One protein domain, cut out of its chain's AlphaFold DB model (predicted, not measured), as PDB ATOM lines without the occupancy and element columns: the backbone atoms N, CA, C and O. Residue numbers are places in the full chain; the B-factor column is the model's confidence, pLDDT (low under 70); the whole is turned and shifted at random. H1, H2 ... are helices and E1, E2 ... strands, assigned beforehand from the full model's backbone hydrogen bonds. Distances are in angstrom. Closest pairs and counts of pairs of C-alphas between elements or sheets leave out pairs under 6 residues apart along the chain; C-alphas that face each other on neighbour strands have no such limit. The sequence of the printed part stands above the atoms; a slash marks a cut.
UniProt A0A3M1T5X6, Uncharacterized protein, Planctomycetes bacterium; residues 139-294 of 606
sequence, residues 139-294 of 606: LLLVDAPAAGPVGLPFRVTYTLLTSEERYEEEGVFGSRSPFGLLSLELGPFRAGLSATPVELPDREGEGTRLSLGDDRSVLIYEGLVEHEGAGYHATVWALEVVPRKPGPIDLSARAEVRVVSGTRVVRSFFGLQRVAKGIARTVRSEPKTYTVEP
ATOM      1  N   LEU A 139      37.263  25.533 -48.664       93.19
ATOM      2  CA  LEU A 139      36.526  24.895 -47.572       93.19
ATOM      3  C   LEU A 139      36.686  25.719 -46.300       93.19
ATOM      4  O   LEU A 139      37.768  26.227 -46.021       93.19
ATOM      5  N   LEU A 140      35.625  25.832 -45.506       95.88
ATOM      6  CA  LEU A 140      35.676  26.470 -44.194       95.88
ATOM      7  C   LEU A 140      35.232  25.469 -43.131       95.88
ATOM      8  O   LEU A 140      34.043  25.231 -42.932       95.88
ATOM      9  N   LEU A 141      36.214  24.873 -42.464       96.00
ATOM     10  CA  LEU A 141      36.008  23.847 -41.453       96.00
ATOM     11  C   LEU A 141      35.835  24.493 -40.077       96.00
ATOM     12  O   LEU A 141      36.534  25.453 -39.742       96.00
ATOM     13  N   VAL A 142      34.922  23.942 -39.275       96.88
ATOM     14  CA  VAL A 142      34.642  24.390 -37.904       96.88
ATOM     15  C   VAL A 142      34.798  23.207 -36.961       96.88
ATOM     16  O   VAL A 142      33.983  22.282 -36.970       96.88
ATOM     17  N   ASP A 143      35.832  23.257 -36.128       95.50
ATOM     18  CA  ASP A 143      36.089  22.266 -35.091       95.50
ATOM     19  C   ASP A 143      35.733  22.828 -33.712       95.50
ATOM     20  O   ASP A 143      36.233  23.871 -33.289       95.50
ATOM     21  N   ALA A 144      34.829  22.141 -33.026       95.69
ATOM     22  CA  ALA A 144      34.356  22.488 -31.697       95.69
ATOM     23  C   ALA A 144      33.688  21.265 -31.053       95.69
ATOM     24  O   ALA A 144      33.135  20.418 -31.773       95.69
ATOM     25  N   PRO A 145      33.664  21.192 -29.708       95.38
ATOM     26  CA  PRO A 145      32.820  20.233 -29.004       95.38
ATOM     27  C   PRO A 145      31.350  20.368 -29.429       95.38
ATOM     28  O   PRO A 145      30.910  21.421 -29.882       95.38
ATOM     29  N   ALA A 146      30.576  19.291 -29.290       94.25
ATOM     30  CA  ALA A 146      29.158  19.301 -29.654       94.25
ATOM     31  C   ALA A 146      28.276  19.975 -28.589       94.25
ATOM     32  O   ALA A 146      27.280  20.614 -28.920       94.25
ATOM     33  N   ALA A 147      28.633  19.826 -27.312       95.12
ATOM     34  CA  ALA A 147      27.859  20.326 -26.186       95.12
ATOM     35  C   ALA A 147      28.737  20.552 -24.950       95.12
ATOM     36  O   ALA A 147      29.861  20.043 -24.868       95.12
ATOM     37  N   GLY A 148      28.192  21.277 -23.976       92.38
ATOM     38  CA  GLY A 148      28.787  21.431 -22.654       92.38
ATOM     39  C   GLY A 148      28.000  22.387 -21.754       92.38
ATOM     40  O   GLY A 148      27.001  22.970 -22.183       92.38
ATOM     41  N   PRO A 149      28.424  22.545 -20.490       90.75
ATOM     42  CA  PRO A 149      27.662  23.282 -19.488       90.75
ATOM     43  C   PRO A 149      27.723  24.801 -19.699       90.75
ATOM     44  O   PRO A 149      28.673  25.335 -20.275       90.75
ATOM     45  N   VAL A 150      26.722  25.513 -19.167       89.88
ATOM     46  CA  VAL A 150      26.753  26.983 -19.034       89.88
ATOM     47  C   VAL A 150      28.012  27.411 -18.272       89.88
ATOM     48  O   VAL A 150      28.452  26.727 -17.350       89.88
ATOM     49  N   GLY A 151      28.589  28.552 -18.645       85.81
ATOM     50  CA  GLY A 151      29.697  29.203 -17.945       85.81
ATOM     51  C   GLY A 151      31.065  28.534 -18.092       85.81
ATOM     52  O   GLY A 151      32.055  29.127 -17.672       85.81
ATOM     53  N   LEU A 152      31.155  27.345 -18.701       88.31
ATOM     54  CA  LEU A 152      32.437  26.722 -19.020       88.31
ATOM     55  C   LEU A 152      32.916  27.193 -20.400       88.31
ATOM     56  O   LEU A 152      32.203  26.960 -21.380       88.31
ATOM     57  N   PRO A 153      34.095  27.832 -20.505       90.50
ATOM     58  CA  PRO A 153      34.653  28.192 -21.799       90.50
ATOM     59  C   PRO A 153      34.881  26.950 -22.661       90.50
ATOM     60  O   PRO A 153      35.346  25.917 -22.174       90.50
ATOM     61  N   PHE A 154      34.596  27.069 -23.955       93.25
ATOM     62  CA  PHE A 154      34.990  26.079 -24.951       93.25
ATOM     63  C   PHE A 154      35.721  26.752 -26.108       93.25
ATOM     64  O   PHE A 154      35.445  27.899 -26.463       93.25
ATOM     65  N   ARG A 155      36.654  26.017 -26.715       95.19
ATOM     66  CA  ARG A 155      37.394  26.477 -27.888       95.19
ATOM     67  C   ARG A 155      36.668  26.064 -29.164       95.19
ATOM     68  O   ARG A 155      36.329  24.892 -29.324       95.19
ATOM     69  N   VAL A 156      36.503  27.007 -30.082       96.44
ATOM     70  CA  VAL A 156      36.131  26.755 -31.477       96.44
ATOM     71  C   VAL A 156      37.289  27.160 -32.382       96.44
ATOM     72  O   VAL A 156      37.835  28.256 -32.248       96.44
ATOM     73  N   THR A 157      37.675  26.269 -33.289       96.38
ATOM     74  CA  THR A 157      38.741  26.487 -34.269       96.38
ATOM     75  C   THR A 157      38.138  26.533 -35.659       96.38
ATOM     76  O   THR A 157      37.417  25.626 -36.071       96.38
ATOM     77  N   TYR A 158      38.464  27.578 -36.399       95.94
ATOM     78  CA  TYR A 158      38.056  27.764 -37.779       95.94
ATOM     79  C   TYR A 158      39.263  27.562 -38.684       95.94
ATOM     80  O   TYR A 158      40.323  28.134 -38.435       95.94
ATOM     81  N   THR A 159      39.109  26.750 -39.727       95.25
ATOM     82  CA  THR A 159      40.161  26.488 -40.714       95.25
ATOM     83  C   THR A 159      39.621  26.761 -42.107       95.25
ATOM     84  O   THR A 159      38.806  25.999 -42.623       95.25
ATOM     85  N   LEU A 160      40.078  27.851 -42.716       94.00
ATOM     86  CA  LEU A 160      39.821  28.164 -44.114       94.00
ATOM     87  C   LEU A 160      40.910  27.537 -44.984       94.00
ATOM     88  O   LEU A 160      42.073  27.925 -44.882       94.00
ATOM     89  N   LEU A 161      40.519  26.619 -45.859       93.25
ATOM     90  CA  LEU A 161      41.369  25.961 -46.844       93.25
ATOM     91  C   LEU A 161      41.123  26.571 -48.224       93.25
ATOM     92  O   LEU A 161      39.970  26.698 -48.634       93.25
ATOM     93  N   THR A 162      42.186  26.925 -48.945       90.69
ATOM     94  CA  THR A 162      42.114  27.410 -50.331       90.69
ATOM     95  C   THR A 162      43.088  26.647 -51.225       90.69
ATOM     96  O   THR A 162      44.232  26.395 -50.835       90.69
ATOM     97  N   SER A 163      42.630  26.263 -52.421       87.88
ATOM     98  CA  SER A 163      43.463  25.603 -53.433       87.88
ATOM     99  C   SER A 163      44.509  26.522 -54.047       87.88
ATOM    100  O   SER A 163      45.630  26.099 -54.324       87.88
ATOM    101  N   GLU A 164      44.141  27.779 -54.269       80.94
ATOM    102  CA  GLU A 164      45.017  28.797 -54.817       80.94
ATOM    103  C   GLU A 164      45.838  29.472 -53.727       80.94
ATOM    104  O   GLU A 164      45.409  29.625 -52.577       80.94
ATOM    105  N   GLU A 165      47.001  29.955 -54.148       71.62
ATOM    106  CA  GLU A 165      47.742  30.955 -53.404       71.62
ATOM    107  C   GLU A 165      46.886  32.225 -53.273       71.62
ATOM    108  O   GLU A 165      46.122  32.604 -54.177       71.62
ATOM    109  N   ARG A 166      46.962  32.868 -52.111       68.88
ATOM    110  CA  ARG A 166      46.133  34.038 -51.823       68.88
ATOM    111  C   ARG A 166      46.664  35.256 -52.550       68.88
ATOM    112  O   ARG A 166      47.869  35.437 -52.699       68.88
ATOM    113  N   TYR A 167      45.747  36.102 -53.012       62.94
ATOM    114  CA  TYR A 167      46.138  37.360 -53.627       62.94
ATOM    115  C   TYR A 167      46.402  38.384 -52.523       62.94
ATOM    116  O   TYR A 167      45.464  38.968 -51.977       62.94
ATOM    117  N   GLU A 168      47.673  38.616 -52.214       61.56
ATOM    118  CA  GLU A 168      48.076  39.781 -51.433       61.56
ATOM    119  C   GLU A 168      48.158  40.996 -52.357       61.56
ATOM    120  O   GLU A 168      48.969  41.063 -53.281       61.56
ATOM    121  N   GLU A 169      47.271  41.965 -52.146       56.34
ATOM    122  CA  GLU A 169      47.344  43.229 -52.867       56.34
ATOM    123  C   GLU A 169      48.474  44.075 -52.263       56.34
ATOM    124  O   GLU A 169      48.351  44.586 -51.147       56.34
ATOM    125  N   GLU A 170      49.577  44.248 -52.998       50.41
ATOM    126  CA  GLU A 170      50.536  45.321 -52.718       50.41
ATOM    127  C   GLU A 170      49.850  46.665 -52.992       50.41
ATOM    128  O   GLU A 170      49.871  47.212 -54.096       50.41
ATOM    129  N   GLY A 171      49.168  47.189 -51.975       42.62
ATOM    130  CA  GLY A 171      48.591  48.521 -52.029       42.62
ATOM    131  C   GLY A 171      49.695  49.575 -52.123       42.62
ATOM    132  O   GLY A 171      50.530  49.683 -51.228       42.62
ATOM    133  N   VAL A 172      49.640  50.420 -53.157       43.25
ATOM    134  CA  VAL A 172      50.497  51.618 -53.305       43.25
ATOM    135  C   VAL A 172      50.259  52.627 -52.158       43.25
ATOM    136  O   VAL A 172      51.125  53.444 -51.867       43.25
ATOM    137  N   PHE A 173      49.118  52.526 -51.453       37.25
ATOM    138  CA  PHE A 173      48.750  53.335 -50.283       37.25
ATOM    139  C   PHE A 173      48.064  52.509 -49.170       37.25
ATOM    140  O   PHE A 173      46.928  52.764 -48.780       37.25
ATOM    141  N   GLY A 174      48.764  51.505 -48.640       40.81
ATOM    142  CA  GLY A 174      48.657  51.139 -47.219       40.81
ATOM    143  C   GLY A 174      47.471  50.297 -46.725       40.81
ATOM    144  O   GLY A 174      47.557  49.810 -45.602       40.81
ATOM    145  N   SER A 175      46.415  50.039 -47.501       41.22
ATOM    146  CA  SER A 175      45.405  49.047 -47.089       41.22
ATOM    147  C   SER A 175      45.757  47.670 -47.648       41.22
ATOM    148  O   SER A 175      45.302  47.279 -48.722       41.22
ATOM    149  N   ARG A 176      46.623  46.940 -46.935       54.06
ATOM    150  CA  ARG A 176      46.748  45.490 -47.123       54.06
ATOM    151  C   ARG A 176      45.461  44.872 -46.582       54.06
ATOM    152  O   ARG A 176      45.145  45.097 -45.421       54.06
ATOM    153  N   SER A 177      44.735  44.098 -47.385       55.22
ATOM    154  CA  SER A 177      43.854  43.064 -46.830       55.22
ATOM    155  C   SER A 177      44.802  41.951 -46.385       55.22
ATOM    156  O   SER A 177      45.341  41.254 -47.253       55.22
ATOM    157  N   PRO A 178      45.137  41.853 -45.084       60.75
ATOM    158  CA  PRO A 178      46.060  40.825 -44.642       60.75
ATOM    159  C   PRO A 178      45.439  39.469 -44.991       60.75
ATOM    160  O   PRO A 178      44.231  39.269 -44.824       60.75
ATOM    161  N   PHE A 179      46.253  38.558 -45.524       68.50
ATOM    162  CA  PHE A 179      45.839  37.175 -45.790       68.50
ATOM    163  C   PHE A 179      44.765  37.026 -46.877       68.50
ATOM    164  O   PHE A 179      44.069  36.013 -46.925       68.50
ATOM    165  N   GLY A 180      44.576  38.044 -47.727       75.00
ATOM    166  CA  GLY A 180      43.537  38.061 -48.762       75.00
ATOM    167  C   GLY A 180      42.110  37.985 -48.206       75.00
ATOM    168  O   GLY A 180      41.181  37.705 -48.962       75.00
ATOM    169  N   LEU A 181      41.912  38.196 -46.902       81.75
ATOM    170  CA  LEU A 181      40.617  38.082 -46.245       81.75
ATOM    171  C   LEU A 181      39.892  39.436 -46.275       81.75
ATOM    172  O   LEU A 181      40.367  40.433 -45.728       81.75
ATOM    173  N   LEU A 182      38.749  39.478 -46.960       83.06
ATOM    174  CA  LEU A 182      37.953  40.687 -47.197       83.06
ATOM    175  C   LEU A 182      36.899  40.896 -46.108       83.06
ATOM    176  O   LEU A 182      36.667  42.025 -45.682       83.06
ATOM    177  N   SER A 183      36.270  39.815 -45.650       87.12
ATOM    178  CA  SER A 183      35.312  39.845 -44.545       87.12
ATOM    179  C   SER A 183      35.280  38.512 -43.804       87.12
ATOM    180  O   SER A 183      35.553  37.455 -44.381       87.12
ATOM    181  N   LEU A 184      34.957  38.570 -42.510       90.31
ATOM    182  CA  LEU A 184      34.809  37.397 -41.659       90.31
ATOM    183  C   LEU A 184      33.605  37.554 -40.729       90.31
ATOM    184  O   LEU A 184      33.604  38.385 -39.823       90.31
ATOM    185  N   GLU A 185      32.596  36.716 -40.932       91.44
ATOM    186  CA  GLU A 185      31.408  36.618 -40.088       91.44
ATOM    187  C   GLU A 185      31.467  35.308 -39.298       91.44
ATOM    188  O   GLU A 185      31.469  34.220 -39.877       91.44
ATOM    189  N   LEU A 186      31.488  35.398 -37.966       93.62
ATOM    190  CA  LEU A 186      31.561  34.234 -37.077       93.62
ATOM    191  C   LEU A 186      30.278  34.105 -36.256       93.62
ATOM    192  O   LEU A 186      29.779  35.088 -35.706       93.62
ATOM    193  N   GLY A 187      29.754  32.884 -36.154       91.75
ATOM    194  CA  GLY A 187      28.556  32.544 -35.383       91.75
ATOM    195  C   GLY A 187      28.540  33.100 -33.950       91.75
ATOM    196  O   GLY A 187      27.596  33.822 -33.620       91.75
ATOM    197  N   PRO A 188      29.598  32.905 -33.133       91.25
ATOM    198  CA  PRO A 188      29.649  33.438 -31.769       91.25
ATOM    199  C   PRO A 188      29.448  34.957 -31.687       91.25
ATOM    200  O   PRO A 188      28.695  35.439 -30.843       91.25
ATOM    201  N   PHE A 189      30.052  35.719 -32.605       89.94
ATOM    202  CA  PHE A 189      29.900  37.175 -32.644       89.94
ATOM    203  C   PHE A 189      28.520  37.609 -33.142       89.94
ATOM    204  O   PHE A 189      27.968  38.574 -32.615       89.94
ATOM    205  N   ARG A 190      27.928  36.885 -34.103       87.81
ATOM    206  CA  ARG A 190      26.540  37.119 -34.547       87.81
ATOM    207  C   ARG A 190      25.525  36.851 -33.431       87.81
ATOM    208  O   ARG A 190      24.505  37.525 -33.366       87.81
ATOM    209  N   ALA A 191      25.833  35.920 -32.531       84.19
ATOM    210  CA  ALA A 191      25.044  35.636 -31.335       84.19
ATOM    211  C   ALA A 191      25.279  36.635 -30.180       84.19
ATOM    212  O   ALA A 191      24.696  36.468 -29.108       84.19
ATOM    213  N   GLY A 192      26.130  37.654 -30.365       82.81
ATOM    214  CA  GLY A 192      26.461  38.635 -29.326       82.81
ATOM    215  C   GLY A 192      27.242  38.044 -28.148       82.81
ATOM    216  O   GLY A 192      27.221  38.603 -27.052       82.81
ATOM    217  N   LEU A 193      27.899  36.896 -28.340       85.38
ATOM    218  CA  LEU A 193      28.698  36.263 -27.298       85.38
ATOM    219  C   LEU A 193      30.058  36.950 -27.185       85.38
ATOM    220  O   LEU A 193      30.696  37.285 -28.184       85.38
ATOM    221  N   SER A 194      30.527  37.092 -25.948       80.88
ATOM    222  CA  SER A 194      31.924  37.427 -25.691       80.88
ATOM    223  C   SER A 194      32.786  36.226 -26.076       80.88
ATOM    224  O   SER A 194      32.560  35.112 -25.593       80.88
ATOM    225  N   ALA A 195      33.742  36.451 -26.971       88.50
ATOM    226  CA  ALA A 195      34.704  35.446 -27.384       88.50
ATOM    227  C   ALA A 195      36.097  36.067 -27.439       88.50
ATOM    228  O   ALA A 195      36.263  37.189 -27.923       88.50
ATOM    229  N   THR A 196      37.087  35.339 -26.934       91.25
ATOM    230  CA  THR A 196      38.470  35.815 -26.849       91.25
ATOM    231  C   THR A 196      39.355  35.075 -27.853       91.25
ATOM    232  O   THR A 196      39.187  33.866 -28.028       91.25
ATOM    233  N   PRO A 197      40.273  35.762 -28.558       92.81
ATOM    234  CA  PRO A 197      41.232  35.105 -29.441       92.81
ATOM    235  C   PRO A 197      42.144  34.159 -28.666       92.81
ATOM    236  O   PRO A 197      42.661  34.528 -27.614       92.81
ATOM    237  N   VAL A 198      42.385  32.973 -29.224       92.31
ATOM    238  CA  VAL A 198      43.251  31.957 -28.615       92.31
ATOM    239  C   VAL A 198      44.535  31.823 -29.422       92.31
ATOM    240  O   VAL A 198      44.493  31.685 -30.646       92.31
ATOM    241  N   GLU A 199      45.676  31.838 -28.735       90.81
ATOM    242  CA  GLU A 199      46.961  31.487 -29.339       90.81
ATOM    243  C   GLU A 199      47.034  29.982 -29.617       90.81
ATOM    244  O   GLU A 199      46.636  29.152 -28.796       90.81
ATOM    245  N   LEU A 200      47.551  29.622 -30.789       86.44
ATOM    246  CA  LEU A 200      47.695  28.236 -31.226       86.44
ATOM    247  C   LEU A 200      49.177  27.833 -31.173       86.44
ATOM    248  O   LEU A 200      49.874  28.011 -32.168       86.44
ATOM    249  N   PRO A 201      49.672  27.266 -30.053       74.12
ATOM    250  CA  PRO A 201      51.095  26.945 -29.885       74.12
ATOM    251  C   PRO A 201      51.584  25.837 -30.827       74.12
ATOM    252  O   PRO A 201      52.772  25.743 -31.117       74.12
ATOM    253  N   ASP A 202      50.667  25.011 -31.336       73.69
ATOM    254  CA  ASP A 202      50.969  23.974 -32.329       73.69
ATOM    255  C   ASP A 202      51.255  24.554 -33.725       73.69
ATOM    256  O   ASP A 202      51.612  23.810 -34.647       73.69
ATOM    257  N   ARG A 203      51.066  25.867 -33.912       78.12
ATOM    258  CA  ARG A 203      51.358  26.588 -35.151       78.12
ATOM    259  C   ARG A 203      52.654  27.364 -35.006       78.12
ATOM    260  O   ARG A 203      52.928  27.968 -33.978       78.12
ATOM    261  N   GLU A 204      53.461  27.306 -36.056       67.38
ATOM    262  CA  GLU A 204      54.723  28.033 -36.113       67.38
ATOM    263  C   GLU A 204      54.455  29.529 -36.328       67.38
ATOM    264  O   GLU A 204      53.586  29.902 -37.116       67.38
ATOM    265  N   GLY A 205      55.210  30.374 -35.622       68.00
ATOM    266  CA  GLY A 205      55.104  31.833 -35.695       68.00
ATOM    267  C   GLY A 205      54.139  32.464 -34.686       68.00
ATOM    268  O   GLY A 205      53.316  31.803 -34.055       68.00
ATOM    269  N   GLU A 206      54.260  33.782 -34.524       73.44
ATOM    270  CA  GLU A 206      53.300  34.576 -33.757       73.44
ATOM    271  C   GLU A 206      52.026  34.783 -34.587       73.44
ATOM    272  O   GLU A 206      52.080  35.144 -35.765       73.44
ATOM    273  N   GLY A 207      50.862  34.554 -33.974       82.00
ATOM    274  CA  GLY A 207      49.579  34.769 -34.635       82.00
ATOM    275  C   GLY A 207      49.382  36.248 -34.957       82.00
ATOM    276  O   GLY A 207      49.542  37.111 -34.093       82.00
ATOM    277  N   THR A 208      48.988  36.564 -36.188       85.44
ATOM    278  CA  THR A 208      48.731  37.958 -36.562       85.44
ATOM    279  C   THR A 208      47.338  38.370 -36.115       85.44
ATOM    280  O   THR A 208      46.341  37.747 -36.483       85.44
ATOM    281  N   ARG A 209      47.246  39.450 -35.336       87.56
ATOM    282  CA  ARG A 209      45.959  39.978 -34.877       87.56
ATOM    283  C   ARG A 209      45.223  40.694 -36.012       87.56
ATOM    284  O   ARG A 209      45.682  41.726 -36.492       87.56
ATOM    285  N   LEU A 210      44.048  40.186 -36.373       85.50
ATOM    286  CA  LEU A 210      43.098  40.847 -37.267       85.50
ATOM    287  C   LEU A 210      41.954  41.448 -36.445       85.50
ATOM    288  O   LEU A 210      41.281  40.729 -35.706       85.50
ATOM    289  N   SER A 211      41.725  42.755 -36.582       86.00
ATOM    290  CA  SER A 211      40.554  43.422 -36.001       86.00
ATOM    291  C   SER A 211      39.320  43.186 -36.871       86.00
ATOM    292  O   SER A 211      39.384  43.328 -38.091       86.00
ATOM    293  N   LEU A 212      38.200  42.847 -36.235       82.88
ATOM    294  CA  LEU A 212      36.891  42.653 -36.871       82.88
ATOM    295  C   LEU A 212      35.912  43.800 -36.545       82.88
ATOM    296  O   LEU A 212      34.726  43.708 -36.858       82.88
ATOM    297  N   GLY A 213      36.394  44.868 -35.898       81.00
ATOM    298  CA  GLY A 213      35.570  45.977 -35.402       81.00
ATOM    299  C   GLY A 213      34.848  45.667 -34.083       81.00
ATOM    300  O   GLY A 213      34.732  44.507 -33.679       81.00
ATOM    301  N   ASP A 214      34.352  46.712 -33.416       79.50
ATOM    302  CA  ASP A 214      33.674  46.649 -32.106       79.50
ATOM    303  C   ASP A 214      34.512  45.945 -31.016       79.50
ATOM    304  O   ASP A 214      34.018  45.060 -30.322       79.50
ATOM    305  N   ASP A 215      35.809  46.267 -30.929       79.19
ATOM    306  CA  ASP A 215      36.802  45.632 -30.037       79.19
ATOM    307  C   ASP A 215      36.971  44.107 -30.207       79.19
ATOM    308  O   ASP A 215      37.659  43.443 -29.427       79.19
ATOM    309  N   ARG A 216      36.408  43.525 -31.274       85.81
ATOM    310  CA  ARG A 216      36.597  42.112 -31.620       85.81
ATOM    311  C   ARG A 216      37.851  41.940 -32.456       85.81
ATOM    312  O   ARG A 216      38.133  42.707 -33.376       85.81
ATOM    313  N   SER A 217      38.578  40.867 -32.184       88.81
ATOM    314  CA  SER A 217      39.718  40.462 -32.999       88.81
ATOM    315  C   SER A 217      39.809  38.946 -33.093       88.81
ATOM    316  O   SER A 217      39.085  38.227 -32.405       88.81
ATOM    317  N   VAL A 218      40.683  38.464 -33.971       90.75
ATOM    318  CA  VAL A 218      41.108  37.064 -34.067       90.75
ATOM    319  C   VAL A 218      42.624  37.018 -34.244       90.75
ATOM    320  O   VAL A 218      43.215  37.965 -34.763       90.75
ATOM    321  N   LEU A 219      43.256  35.926 -33.816       91.50
ATOM    322  CA  LEU A 219      44.653  35.634 -34.136       91.50
ATOM    323  C   LEU A 219      44.688  34.670 -35.316       91.50
ATOM    324  O   LEU A 219      44.113  33.583 -35.246       91.50
ATOM    325  N   ILE A 220      45.328  35.102 -36.394       89.00
ATOM    326  CA  ILE A 220      45.421  34.367 -37.647       89.00
ATOM    327  C   ILE A 220      46.783  33.693 -37.754       89.00
ATOM    328  O   ILE A 220      47.821  34.331 -37.583       89.00
ATOM    329  N   TYR A 221      46.741  32.410 -38.094       88.75
ATOM    330  CA  TYR A 221      47.893  31.585 -38.421       88.75
ATOM    331  C   TYR A 221      47.761  31.077 -39.850       88.75
ATOM    332  O   TYR A 221      46.708  30.560 -40.237       88.75
ATOM    333  N   GLU A 222      48.840  31.180 -40.611       85.06
ATOM    334  CA  GLU A 222      48.910  30.681 -41.979       85.06
ATOM    335  C   GLU A 222      49.854  29.492 -42.099       85.06
ATOM    336  O   GLU A 222      50.730  29.269 -41.267       85.06
ATOM    337  N   GLY A 223      49.650  28.698 -43.142       85.56
ATOM    338  CA  GLY A 223      50.535  27.593 -43.467       85.56
ATOM    339  C   GLY A 223      49.921  26.657 -44.491       85.56
ATOM    340  O   GLY A 223      48.805  26.868 -44.964       85.56
ATOM    341  N   LEU A 224      50.654  25.599 -44.818       86.75
ATOM    342  CA  LEU A 224      50.161  24.519 -45.659       86.75
ATOM    343  C   LEU A 224      49.704  23.352 -44.780       86.75
ATOM    344  O   LEU A 224      50.422  22.947 -43.863       86.75
ATOM    345  N   VAL A 225      48.521  22.808 -45.056       89.62
ATOM    346  CA  VAL A 225      47.971  21.651 -44.331       89.62
ATOM    347  C   VAL A 225      47.517  20.570 -45.299       89.62
ATOM    348  O   VAL A 225      47.132  20.859 -46.429       89.62
ATOM    349  N   GLU A 226      47.551  19.319 -44.848       90.69
ATOM    350  CA  GLU A 226      46.926  18.203 -45.555       90.69
ATOM    351  C   GLU A 226      45.454  18.075 -45.144       90.69
ATOM    352  O   GLU A 226      45.138  18.061 -43.953       90.69
ATOM    353  N   HIS A 227      44.570  17.927 -46.127       90.56
ATOM    354  CA  HIS A 227      43.175  17.553 -45.938       90.56
ATOM    355  C   HIS A 227      42.767  16.558 -47.033       90.56
ATOM    356  O   HIS A 227      42.977  16.818 -48.214       90.56
ATOM    357  N   GLU A 228      42.252  15.389 -46.635       87.88
ATOM    358  CA  GLU A 228      41.816  14.312 -47.547       87.88
ATOM    359  C   GLU A 228      42.869  13.894 -48.602       87.88
ATOM    360  O   GLU A 228      42.552  13.530 -49.732       87.88
ATOM    361  N   GLY A 229      44.159  13.931 -48.238       84.62
ATOM    362  CA  GLY A 229      45.275  13.560 -49.121       84.62
ATOM    363  C   GLY A 229      45.720  14.648 -50.111       84.62
ATOM    364  O   GLY A 229      46.685  14.439 -50.860       84.62
ATOM    365  N   ALA A 230      45.070  15.814 -50.103       90.56
ATOM    366  CA  ALA A 230      45.469  17.002 -50.851       90.56
ATOM    367  C   ALA A 230      46.000  18.101 -49.915       90.56
ATOM    368  O   ALA A 230      45.644  18.183 -48.741       90.56
ATOM    369  N   GLY A 231      46.902  18.937 -50.423       91.00
ATOM    370  CA  GLY A 231      47.447  20.078 -49.693       91.00
ATOM    371  C   GLY A 231      46.617  21.331 -49.910       91.00
ATOM    372  O   GLY A 231      46.234  21.602 -51.037       91.00
ATOM    373  N   TYR A 232      46.402  22.134 -48.879       91.69
ATOM    374  CA  TYR A 232      45.687  23.404 -48.993       91.69
ATOM    375  C   TYR A 232      46.429  24.510 -48.257       91.69
ATOM    376  O   TYR A 232      47.005  24.278 -47.188       91.69
ATOM    377  N   HIS A 233      46.359  25.728 -48.795       88.69
ATOM    378  CA  HIS A 233      46.735  26.917 -48.040       88.69
ATOM    379  C   HIS A 233      45.688  27.141 -46.945       88.69
ATOM    380  O   HIS A 233      44.498  27.284 -47.233       88.69
ATOM    381  N   ALA A 234      46.121  27.147 -45.687       90.19
ATOM    382  CA  ALA A 234      45.256  27.277 -44.525       90.19
ATOM    383  C   ALA A 234      45.357  28.671 -43.904       90.19
ATOM    384  O   ALA A 234      46.450  29.193 -43.706       90.19
ATOM    385  N   THR A 235      44.214  29.269 -43.568       90.88
ATOM    386  CA  THR A 235      44.111  30.325 -42.546       90.88
ATOM    387  C   THR A 235      43.401  29.708 -41.365       90.88
ATOM    388  O   THR A 235      42.313  29.153 -41.529       90.88
ATOM    389  N   VAL A 236      43.989  29.805 -40.184       92.62
ATOM    390  CA  VAL A 236      43.401  29.235 -38.978       92.62
ATOM    391  C   VAL A 236      43.325  30.281 -37.894       92.62
ATOM    392  O   VAL A 236      44.283  31.014 -37.663       92.62
ATOM    393  N   TRP A 237      42.182  30.327 -37.228       94.06
ATOM    394  CA  TRP A 237      41.970  31.138 -36.041       94.06
ATOM    395  C   TRP A 237      41.119  30.362 -35.044       94.06
ATOM    396  O   TRP A 237      40.311  29.507 -35.418       94.06
ATOM    397  N   ALA A 238      41.300  30.655 -33.763       95.31
ATOM    398  CA  ALA A 238      40.538  30.033 -32.695       95.31
ATOM    399  C   ALA A 238      39.985  31.081 -31.732       95.31
ATOM    400  O   ALA A 238      40.596  32.129 -31.500       95.31
ATOM    401  N   LEU A 239      38.814  30.772 -31.186       95.31
ATOM    402  CA  LEU A 239      38.124  31.584 -30.197       95.31
ATOM    403  C   LEU A 239      37.776  30.733 -28.983       95.31
ATOM    404  O   LEU A 239      37.327  29.595 -29.126       95.31
ATOM    405  N   GLU A 240      37.938  31.306 -27.800       94.25
ATOM    406  CA  GLU A 240      37.382  30.780 -26.563       94.25
ATOM    407  C   GLU A 240      36.065  31.505 -26.286       94.25
ATOM    408  O   GLU A 240      36.028  32.730 -26.147       94.25
ATOM    409  N   VAL A 241      34.975  30.741 -26.263       93.00
ATOM    410  CA  VAL A 241      33.604  31.240 -26.127       93.00
ATOM    411  C   VAL A 241      33.064  30.820 -24.767       93.00
ATOM    412  O   VAL A 241      33.102  29.637 -24.423       93.00
ATOM    413  N   VAL A 242      32.519  31.774 -24.007       89.81
ATOM    414  CA  VAL A 242      31.883  31.501 -22.709       89.81
ATOM    415  C   VAL A 242      30.357  31.536 -22.867       89.81
ATOM    416  O   VAL A 242      29.784  32.613 -23.065       89.81
ATOM    417  N   PRO A 243      29.661  30.388 -22.779       90.12
ATOM    418  CA  PRO A 243      28.213  30.346 -22.922       90.12
ATOM    419  C   PRO A 243      27.526  30.915 -21.675       90.12
ATOM    420  O   PRO A 243      27.759  30.449 -20.561       90.12
ATOM    421  N   ARG A 244      26.640  31.903 -21.852       86.19
ATOM    422  CA  ARG A 244      25.923  32.555 -20.735       86.19
ATOM    423  C   ARG A 244      24.528  31.990 -20.468       86.19
ATOM    424  O   ARG A 244      24.006  32.148 -19.370       86.19
ATOM    425  N   LYS A 245      23.903  31.356 -21.464       88.44
ATOM    426  CA  LYS A 245      22.526  30.846 -21.380       88.44
ATOM    427  C   LYS A 245      22.423  29.451 -22.001       88.44
ATOM    428  O   LYS A 245      23.122  29.205 -22.984       88.44
ATOM    429  N   PRO A 246      21.559  28.566 -21.467       91.62
ATOM    430  CA  PRO A 246      21.237  27.290 -22.099       91.62
ATOM    431  C   PRO A 246      20.648  27.476 -23.501       91.62
ATOM    432  O   PRO A 246      19.950  28.461 -23.753       91.62
ATOM    433  N   GLY A 247      20.874  26.498 -24.377       93.44
ATOM    434  CA  GLY A 247      20.328  26.483 -25.734       93.44
ATOM    435  C   GLY A 247      21.381  26.331 -26.837       93.44
ATOM    436  O   GLY A 247      22.570  26.166 -26.560       93.44
ATOM    437  N   PRO A 248      20.944  26.333 -28.106       95.00
ATOM    438  CA  PRO A 248      21.839  26.191 -29.245       95.00
ATOM    439  C   PRO A 248      22.601  27.494 -29.529       95.00
ATOM    440  O   PRO A 248      22.012  28.572 -29.584       95.00
ATOM    441  N   ILE A 249      23.904  27.377 -29.771       94.50
ATOM    442  CA  ILE A 249      24.770  28.442 -30.283       94.50
ATOM    443  C   ILE A 249      25.186  28.067 -31.705       94.50
ATOM    444  O   ILE A 249      25.783  27.011 -31.922       94.50
ATOM    445  N   ASP A 250      24.889  28.935 -32.671       95.12
ATOM    446  CA  ASP A 250      25.389  28.795 -34.038       95.12
ATOM    447  C   ASP A 250      26.895  29.087 -34.075       95.12
ATOM    448  O   ASP A 250      27.346  30.160 -33.671       95.12
ATOM    449  N   LEU A 251      27.673  28.120 -34.554       96.25
ATOM    450  CA  LEU A 251      29.116  28.236 -34.746       96.25
ATOM    451  C   LEU A 251      29.494  28.418 -36.213       96.25
ATOM    452  O   LEU A 251      30.684  28.562 -36.500       96.25
ATOM    453  N   SER A 252      28.523  28.426 -37.130       95.88
ATOM    454  CA  SER A 252      28.795  28.584 -38.555       95.88
ATOM    455  C   SER A 252      29.531  29.890 -38.848       95.88
ATOM    456  O   SER A 252      29.378  30.902 -38.151       95.88
ATOM    457  N   ALA A 253      30.351  29.858 -39.890       95.75
ATOM    458  CA  ALA A 253      31.142  30.993 -40.316       95.75
ATOM    459  C   ALA A 253      30.986  31.244 -41.813       95.75
ATOM    460  O   ALA A 253      30.705  30.343 -42.609       95.75
ATOM    461  N   ARG A 254      31.192  32.501 -42.187       95.06
ATOM    462  CA  ARG A 254      31.268  32.948 -43.570       95.06
ATOM    463  C   ARG A 254      32.500  33.823 -43.713       95.06
ATOM    464  O   ARG A 254      32.698  34.747 -42.932       95.06
ATOM    465  N   ALA A 255      33.305  33.530 -44.717       92.25
ATOM    466  CA  ALA A 255      34.466  34.328 -45.067       92.25
ATOM    467  C   ALA A 255      34.351  34.766 -46.524       92.25
ATOM    468  O   ALA A 255      33.899  34.001 -47.380       92.25
ATOM    469  N   GLU A 256      34.768  35.986 -46.815       90.38
ATOM    470  CA  GLU A 256      35.016  36.423 -48.181       90.38
ATOM    471  C   GLU A 256      36.517  36.576 -48.368       90.38
ATOM    472  O   GLU A 256      37.171  37.290 -47.608       90.38
ATOM    473  N   VAL A 257      37.067  35.888 -49.363       88.25
ATOM    474  CA  VAL A 257      38.509  35.837 -49.604       88.25
ATOM    475  C   VAL A 257      38.852  36.136 -51.044       88.25
ATOM    476  O   VAL A 257      38.113  35.793 -51.964       88.25
ATOM    477  N   ARG A 258      39.997  36.776 -51.248       85.38
ATOM    478  CA  ARG A 258      40.539  37.097 -52.554       85.38
ATOM    479  C   ARG A 258      41.614  36.083 -52.931       85.38
ATOM    480  O   ARG A 258      42.699  36.058 -52.356       85.38
ATOM    481  N   VAL A 259      41.307  35.266 -53.930       82.44
ATOM    482  CA  VAL A 259      42.214  34.245 -54.470       82.44
ATOM    483  C   VAL A 259      42.748  34.667 -55.833       82.44
ATOM    484  O   VAL A 259      42.095  35.428 -56.558       82.44
ATOM    485  N   VAL A 260      43.941  34.196 -56.191       79.56
ATOM    486  CA  VAL A 260      44.526  34.462 -57.509       79.56
ATOM    487  C   VAL A 260      43.781  33.656 -58.579       79.56
ATOM    488  O   VAL A 260      43.823  32.434 -58.589       79.56
ATOM    489  N   SER A 261      43.146  34.335 -59.534       78.94
ATOM    490  CA  SER A 261      42.513  33.742 -60.718       78.94
ATOM    491  C   SER A 261      43.204  34.247 -61.988       78.94
ATOM    492  O   SER A 261      42.730  35.132 -62.708       78.94
ATOM    493  N   GLY A 262      44.390  33.691 -62.238       78.00
ATOM    494  CA  GLY A 262      45.211  33.987 -63.411       78.00
ATOM    495  C   GLY A 262      45.895  35.358 -63.376       78.00
ATOM    496  O   GLY A 262      46.159  35.934 -62.320       78.00
ATOM    497  N   THR A 263      46.213  35.886 -64.561       79.38
ATOM    498  CA  THR A 263      46.947  37.152 -64.729       79.38
ATOM    499  C   THR A 263      46.169  38.135 -65.595       79.38
ATOM    500  O   THR A 263      45.610  37.729 -66.614       79.38
ATOM    501  N   ARG A 264      46.211  39.428 -65.266       82.31
ATOM    502  CA  ARG A 264      45.752  40.520 -66.139       82.31
ATOM    503  C   ARG A 264      46.934  41.361 -66.617       82.31
ATOM    504  O   ARG A 264      47.928  41.492 -65.908       82.31
ATOM    505  N   VAL A 265      46.824  41.941 -67.808       83.56
ATOM    506  CA  VAL A 265      47.820  42.888 -68.324       83.56
ATOM    507  C   VAL A 265      47.404  44.295 -67.910       83.56
ATOM    508  O   VAL A 265      46.293  44.725 -68.210       83.56
ATOM    509  N   VAL A 266      48.288  45.003 -67.217       82.50
ATOM    510  CA  VAL A 266      48.120  46.410 -66.842       82.50
ATOM    511  C   VAL A 266      49.205  47.245 -67.506       82.50
ATOM    512  O   VAL A 266      50.343  46.805 -67.657       82.50
ATOM    513  N   ARG A 267      48.847  48.455 -67.931       81.25
ATOM    514  CA  ARG A 267      49.801  49.409 -68.498       81.25
ATOM    515  C   ARG A 267      50.392  50.231 -67.356       81.25
ATOM    516  O   ARG A 267      49.676  50.991 -66.714       81.25
ATOM    517  N   SER A 268      51.675  50.033 -67.093       79.56
ATOM    518  CA  SER A 268      52.471  50.782 -66.124       79.56
ATOM    519  C   SER A 268      53.345  51.818 -66.841       79.56
ATOM    520  O   SER A 268      53.454  51.825 -68.070       79.56
ATOM    521  N   PHE A 269      54.011  52.675 -66.064       75.75
ATOM    522  CA  PHE A 269      55.030  53.610 -66.546       75.75
ATOM    523  C   PHE A 269      56.186  52.899 -67.281       75.75
ATOM    524  O   PHE A 269      56.806  53.478 -68.166       75.75
ATOM    525  N   PHE A 270      56.423  51.617 -66.977       78.56
ATOM    526  CA  PHE A 270      57.424  50.762 -67.628       78.56
ATOM    527  C   PHE A 270      56.857  49.875 -68.757       78.56
ATOM    528  O   PHE A 270      57.498  48.912 -69.169       78.56
ATOM    529  N   GLY A 271      55.658  50.174 -69.271       84.75
ATOM    530  CA  GLY A 271      55.022  49.416 -70.354       84.75
ATOM    531  C   GLY A 271      53.956  48.428 -69.875       84.75
ATOM    532  O   GLY A 271      53.334  48.612 -68.831       84.75
ATOM    533  N   LEU A 272      53.674  47.402 -70.682       83.94
ATOM    534  CA  LEU A 272      52.671  46.384 -70.357       83.94
ATOM    535  C   LEU A 272      53.260  45.368 -69.374       83.94
ATOM    536  O   LEU A 272      54.204  44.656 -69.706       83.94
ATOM    537  N   GLN A 273      52.670  45.266 -68.189       83.56
ATOM    538  CA  GLN A 273      53.072  44.323 -67.152       83.56
ATOM    539  C   GLN A 273      51.943  43.325 -66.889       83.56
ATOM    540  O   GLN A 273      50.770  43.696 -66.820       83.56
ATOM    541  N   ARG A 274      52.286  42.042 -66.734       81.56
ATOM    542  CA  ARG A 274      51.345  41.019 -66.261       81.56
ATOM    543  C   ARG A 274      51.339  41.039 -64.739       81.56
ATOM    544  O   ARG A 274      52.385  40.864 -64.125       81.56
ATOM    545  N   VAL A 275      50.170  41.236 -64.150       80.75
ATOM    546  CA  VAL A 275      49.964  41.168 -62.699       80.75
ATOM    547  C   VAL A 275      48.953  40.076 -62.391       80.75
ATOM    548  O   VAL A 275      48.096  39.767 -63.225       80.75
ATOM    549  N   ALA A 276      49.045  39.477 -61.207       76.94
ATOM    550  CA  ALA A 276      48.036  38.535 -60.749       76.94
ATOM    551  C   ALA A 276      46.650  39.214 -60.728       76.94
ATOM    552  O   ALA A 276      46.517  40.416 -60.480       76.94
ATOM    553  N   LYS A 277      45.610  38.458 -61.069       81.00
ATOM    554  CA  LYS A 277      44.223  38.923 -61.021       81.00
ATOM    555  C   LYS A 277      43.554  38.265 -59.820       81.00
ATOM    556  O   LYS A 277      43.279  37.075 -59.861       81.00
ATOM    557  N   GLY A 278      43.284  39.030 -58.768       81.25
ATOM    558  CA  GLY A 278      42.485  38.555 -57.639       81.25
ATOM    559  C   GLY A 278      40.990  38.519 -57.973       81.25
ATOM    560  O   GLY A 278      40.480  39.452 -58.599       81.25
ATOM    561  N   ILE A 279      40.280  37.477 -57.541       83.75
ATOM    562  CA  ILE A 279      38.807  37.428 -57.526       83.75
ATOM    563  C   ILE A 279      38.319  37.161 -56.105       83.75
ATOM    564  O   ILE A 279      38.958  36.418 -55.365       83.75
ATOM    565  N   ALA A 280      37.201  37.776 -55.720       87.50
ATOM    566  CA  ALA A 280      36.567  37.510 -54.437       87.50
ATOM    567  C   ALA A 280      35.730  36.225 -54.513       87.50
ATOM    568  O   ALA A 280      34.962  36.020 -55.457       87.50
ATOM    569  N   ARG A 281      35.874  35.367 -53.507       88.75
ATOM    570  CA  ARG A 281      35.128  34.127 -53.311       88.75
ATOM    571  C   ARG A 281      34.509  34.154 -51.924       88.75
ATOM    572  O   ARG A 281      35.188  34.423 -50.938       88.75
ATOM    573  N   THR A 282      33.212  33.881 -51.849       92.75
ATOM    574  CA  THR A 282      32.527  33.680 -50.570       92.75
ATOM    575  C   THR A 282      32.570  32.202 -50.218       92.75
ATOM    576  O   THR A 282      32.066  31.378 -50.976       92.75
ATOM    577  N   VAL A 283      33.101  31.890 -49.043       94.31
ATOM    578  CA  VAL A 283      33.171  30.540 -48.484       94.31
ATOM    579  C   VAL A 283      32.279  30.492 -47.252       94.31
ATOM    580  O   VAL A 283      32.287  31.407 -46.424       94.31
ATOM    581  N   ARG A 284      31.475  29.439 -47.132       96.62
ATOM    582  CA  ARG A 284      30.614  29.195 -45.971       96.62
ATOM    583  C   ARG A 284      31.000  27.871 -45.350       96.62
ATOM    584  O   ARG A 284      31.303  26.926 -46.073       96.62
ATOM    585  N   SER A 285      30.984  27.816 -44.027       96.88
ATOM    586  CA  SER A 285      31.107  26.541 -43.341       96.88
ATOM    587  C   SER A 285      29.831  25.727 -43.489       96.88
ATOM    588  O   SER A 285      28.745  26.273 -43.713       96.88
ATOM    589  N   GLU A 286      29.942  24.427 -43.252       94.56
ATOM    590  CA  GLU A 286      28.766  23.628 -42.936       94.56
ATOM    591  C   GLU A 286      28.089  24.154 -41.653       94.56
ATOM    592  O   GLU A 286      28.761  24.745 -40.789       94.56
ATOM    593  N   PRO A 287      26.760  23.985 -41.508       93.44
ATOM    594  CA  PRO A 287      26.067  24.315 -40.272       93.44
ATOM    595  C   PRO A 287      26.658  23.527 -39.099       93.44
ATOM    596  O   PRO A 287      26.625  22.298 -39.071       93.44
ATOM    597  N   LYS A 288      27.184  24.244 -38.106       95.19
ATOM    598  CA  LYS A 288      27.723  23.668 -36.875       95.19
ATOM    599  C   LYS A 288      27.060  24.357 -35.696       95.19
ATOM    600  O   LYS A 288      27.027  25.582 -35.631       95.19
ATOM    601  N   THR A 289      26.553  23.574 -34.755       95.69
ATOM    602  CA  THR A 289      25.876  24.085 -33.562       95.69
ATOM    603  C   THR A 289      26.526  23.500 -32.319       95.69
ATOM    604  O   THR A 289      26.845  22.312 -32.290       95.69
ATOM    605  N   TYR A 290      26.709  24.339 -31.303       95.81
ATOM    606  CA  TYR A 290      27.074  23.925 -29.954       95.81
ATOM    607  C   TYR A 290      25.839  23.962 -29.060       95.81
ATOM    608  O   TYR A 290      25.137  24.974 -29.017       95.81
ATOM    609  N   THR A 291      25.552  22.882 -28.342       96.56
ATOM    610  CA  THR A 291      24.422  22.830 -27.407       96.56
ATOM    611  C   THR A 291      24.882  23.160 -25.990       96.56
ATOM    612  O   THR A 291      25.606  22.387 -25.366       96.56
ATOM    613  N   VAL A 292      24.429  24.297 -25.459       94.69
ATOM    614  CA  VAL A 292      24.640  24.649 -24.053       94.69
ATOM    615  C   VAL A 292      23.626  23.899 -23.197       94.69
ATOM    616  O   VAL A 292      22.416  24.131 -23.296       94.69
ATOM    617  N   GLU A 293      24.127  23.006 -22.351       93.81
ATOM    618  CA  GLU A 293      23.315  22.191 -21.452       93.81
ATOM    619  C   GLU A 293      22.645  23.064 -20.375       93.81
ATOM    620  O   GLU A 293      23.279  23.984 -19.848       93.81
ATOM    621  N   PRO A 294      21.377  22.803 -20.010       92.25
ATOM    622  CA  PRO A 294      20.757  23.461 -18.869       92.25
ATOM    623  C   PRO A 294      21.440  23.052 -17.559       92.25
ATOM    624  O   PRO A 294      22.069  21.999 -17.459       92.25
TER     625      PRO A 294
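What this domain is: This is residues 139 to 294 of the 606 residues of an uncharacterized protein of Planctomycetes bacterium (UniProt A0A3M1T5X6). Two sheets, partly face to face with their strands crossed, make a sandwich: a twisted sheet of E1, E3, E5, E6, E7 and E8, and a sheet of E4, E10 and E11. The long hairpin of E10 and E11 runs on past the sandwich to one end of the longest axis, where its tip, residues 267 to 272, sticks out; a small sheet of E2, E12 and E9 makes the opposite end. The printed part has 156 residues, mostly strand, with twelve named strands and one named helix in the order E1 E2 E3 E4 H1 E5 E6 E7 E8 E9 E10 E11 E12. The six-stranded sheet is branched and its neighbour pairs are antiparallel; E4 E10 E11 is antiparallel, and E2 E12 E9 is mixed. The whole is only just compact, close to loose, with a radius of gyration of the C-alphas of 17.9 A, and is elongated, spanning 67 by 38 by 27 A.

Where its parts are: In the branched sheet, E1 is residues 139 to 143, beginning at C-alpha 139 (36.526, 24.895, -47.572), and E3 is residues 154 to 162, 26.4 A long. E5 is residues 195 to 197 and E6 is residues 208 to 213, 15.5 A long. E7, residues 216 to 227, is 29.2 A long and bends by 81 degrees at residue 224; E8, residues 230 to 241, is 30.9 A long and bends by 69 degrees at residue 233. In the second sheet, E4 is residues 181 to 186, E10 is residues 253 to 268, 38.9 A long with a bend of 73 degrees at residue 265, and E11 is residues 271 to 284, 40.0 A long, beginning at C-alpha 271 (55.022, 49.416, -70.354). The third sheet has E2, residues 147 to 149, E9, residues 247 to 250, and E12, residues 289 to 293, ending at C-alpha 293 (23.315, 22.191, -21.452). H1 is residues 187 to 190.

How they stand to each other: E8 has three neighbours: E3 on one side, E5 and E7 on the other side. N 158 and O 237 of E3 and E8 are 2.8 A apart, and N 196 and O 240 of E5 and E8 are 2.9 A apart. E1 is the antiparallel neighbour of E3, with N 141 and O 159 2.8 A apart. E6, E7 and E8 form a meander, each strand the antiparallel neighbour of the one before; N 210 and O 218 are 2.9 A apart, as are N 221 and O 236. With E5 they form a Greek key, in which E5, the first of four strands, is the antiparallel neighbour of the fourth. The sandwich's strands cross at 49 degrees, and the parts that face each other are 10.5 A centre to centre. The closest C-alphas of E1 and E11, Leu 140 and Arg 284, are 6.0 A apart. N 185 and O 254 of E4 and E10 are 2.8 A apart, as are N 266 and O 273 of the hairpin E10 and E11. E9 runs on into E10 at 8 degrees. N 249 and O 290 of E9 and E12 are 2.8 A apart; E2 is parallel to E12, with N 293 and O 148 2.9 A apart. H1, too short for any O i to N i+4 pair, only grazes the three sheets.

The domain as a whole: The C-alphas farthest apart, those of Gly 271 and Pro 294, are 67.1 A apart. The printed part has no cut. The link E3 to E4, 18 residues, is long, and its residues 170 to 175 stand free. Mean pLDDT of the printed part is 85.0; residues 166 to 179 and 204 to 205 are under 70.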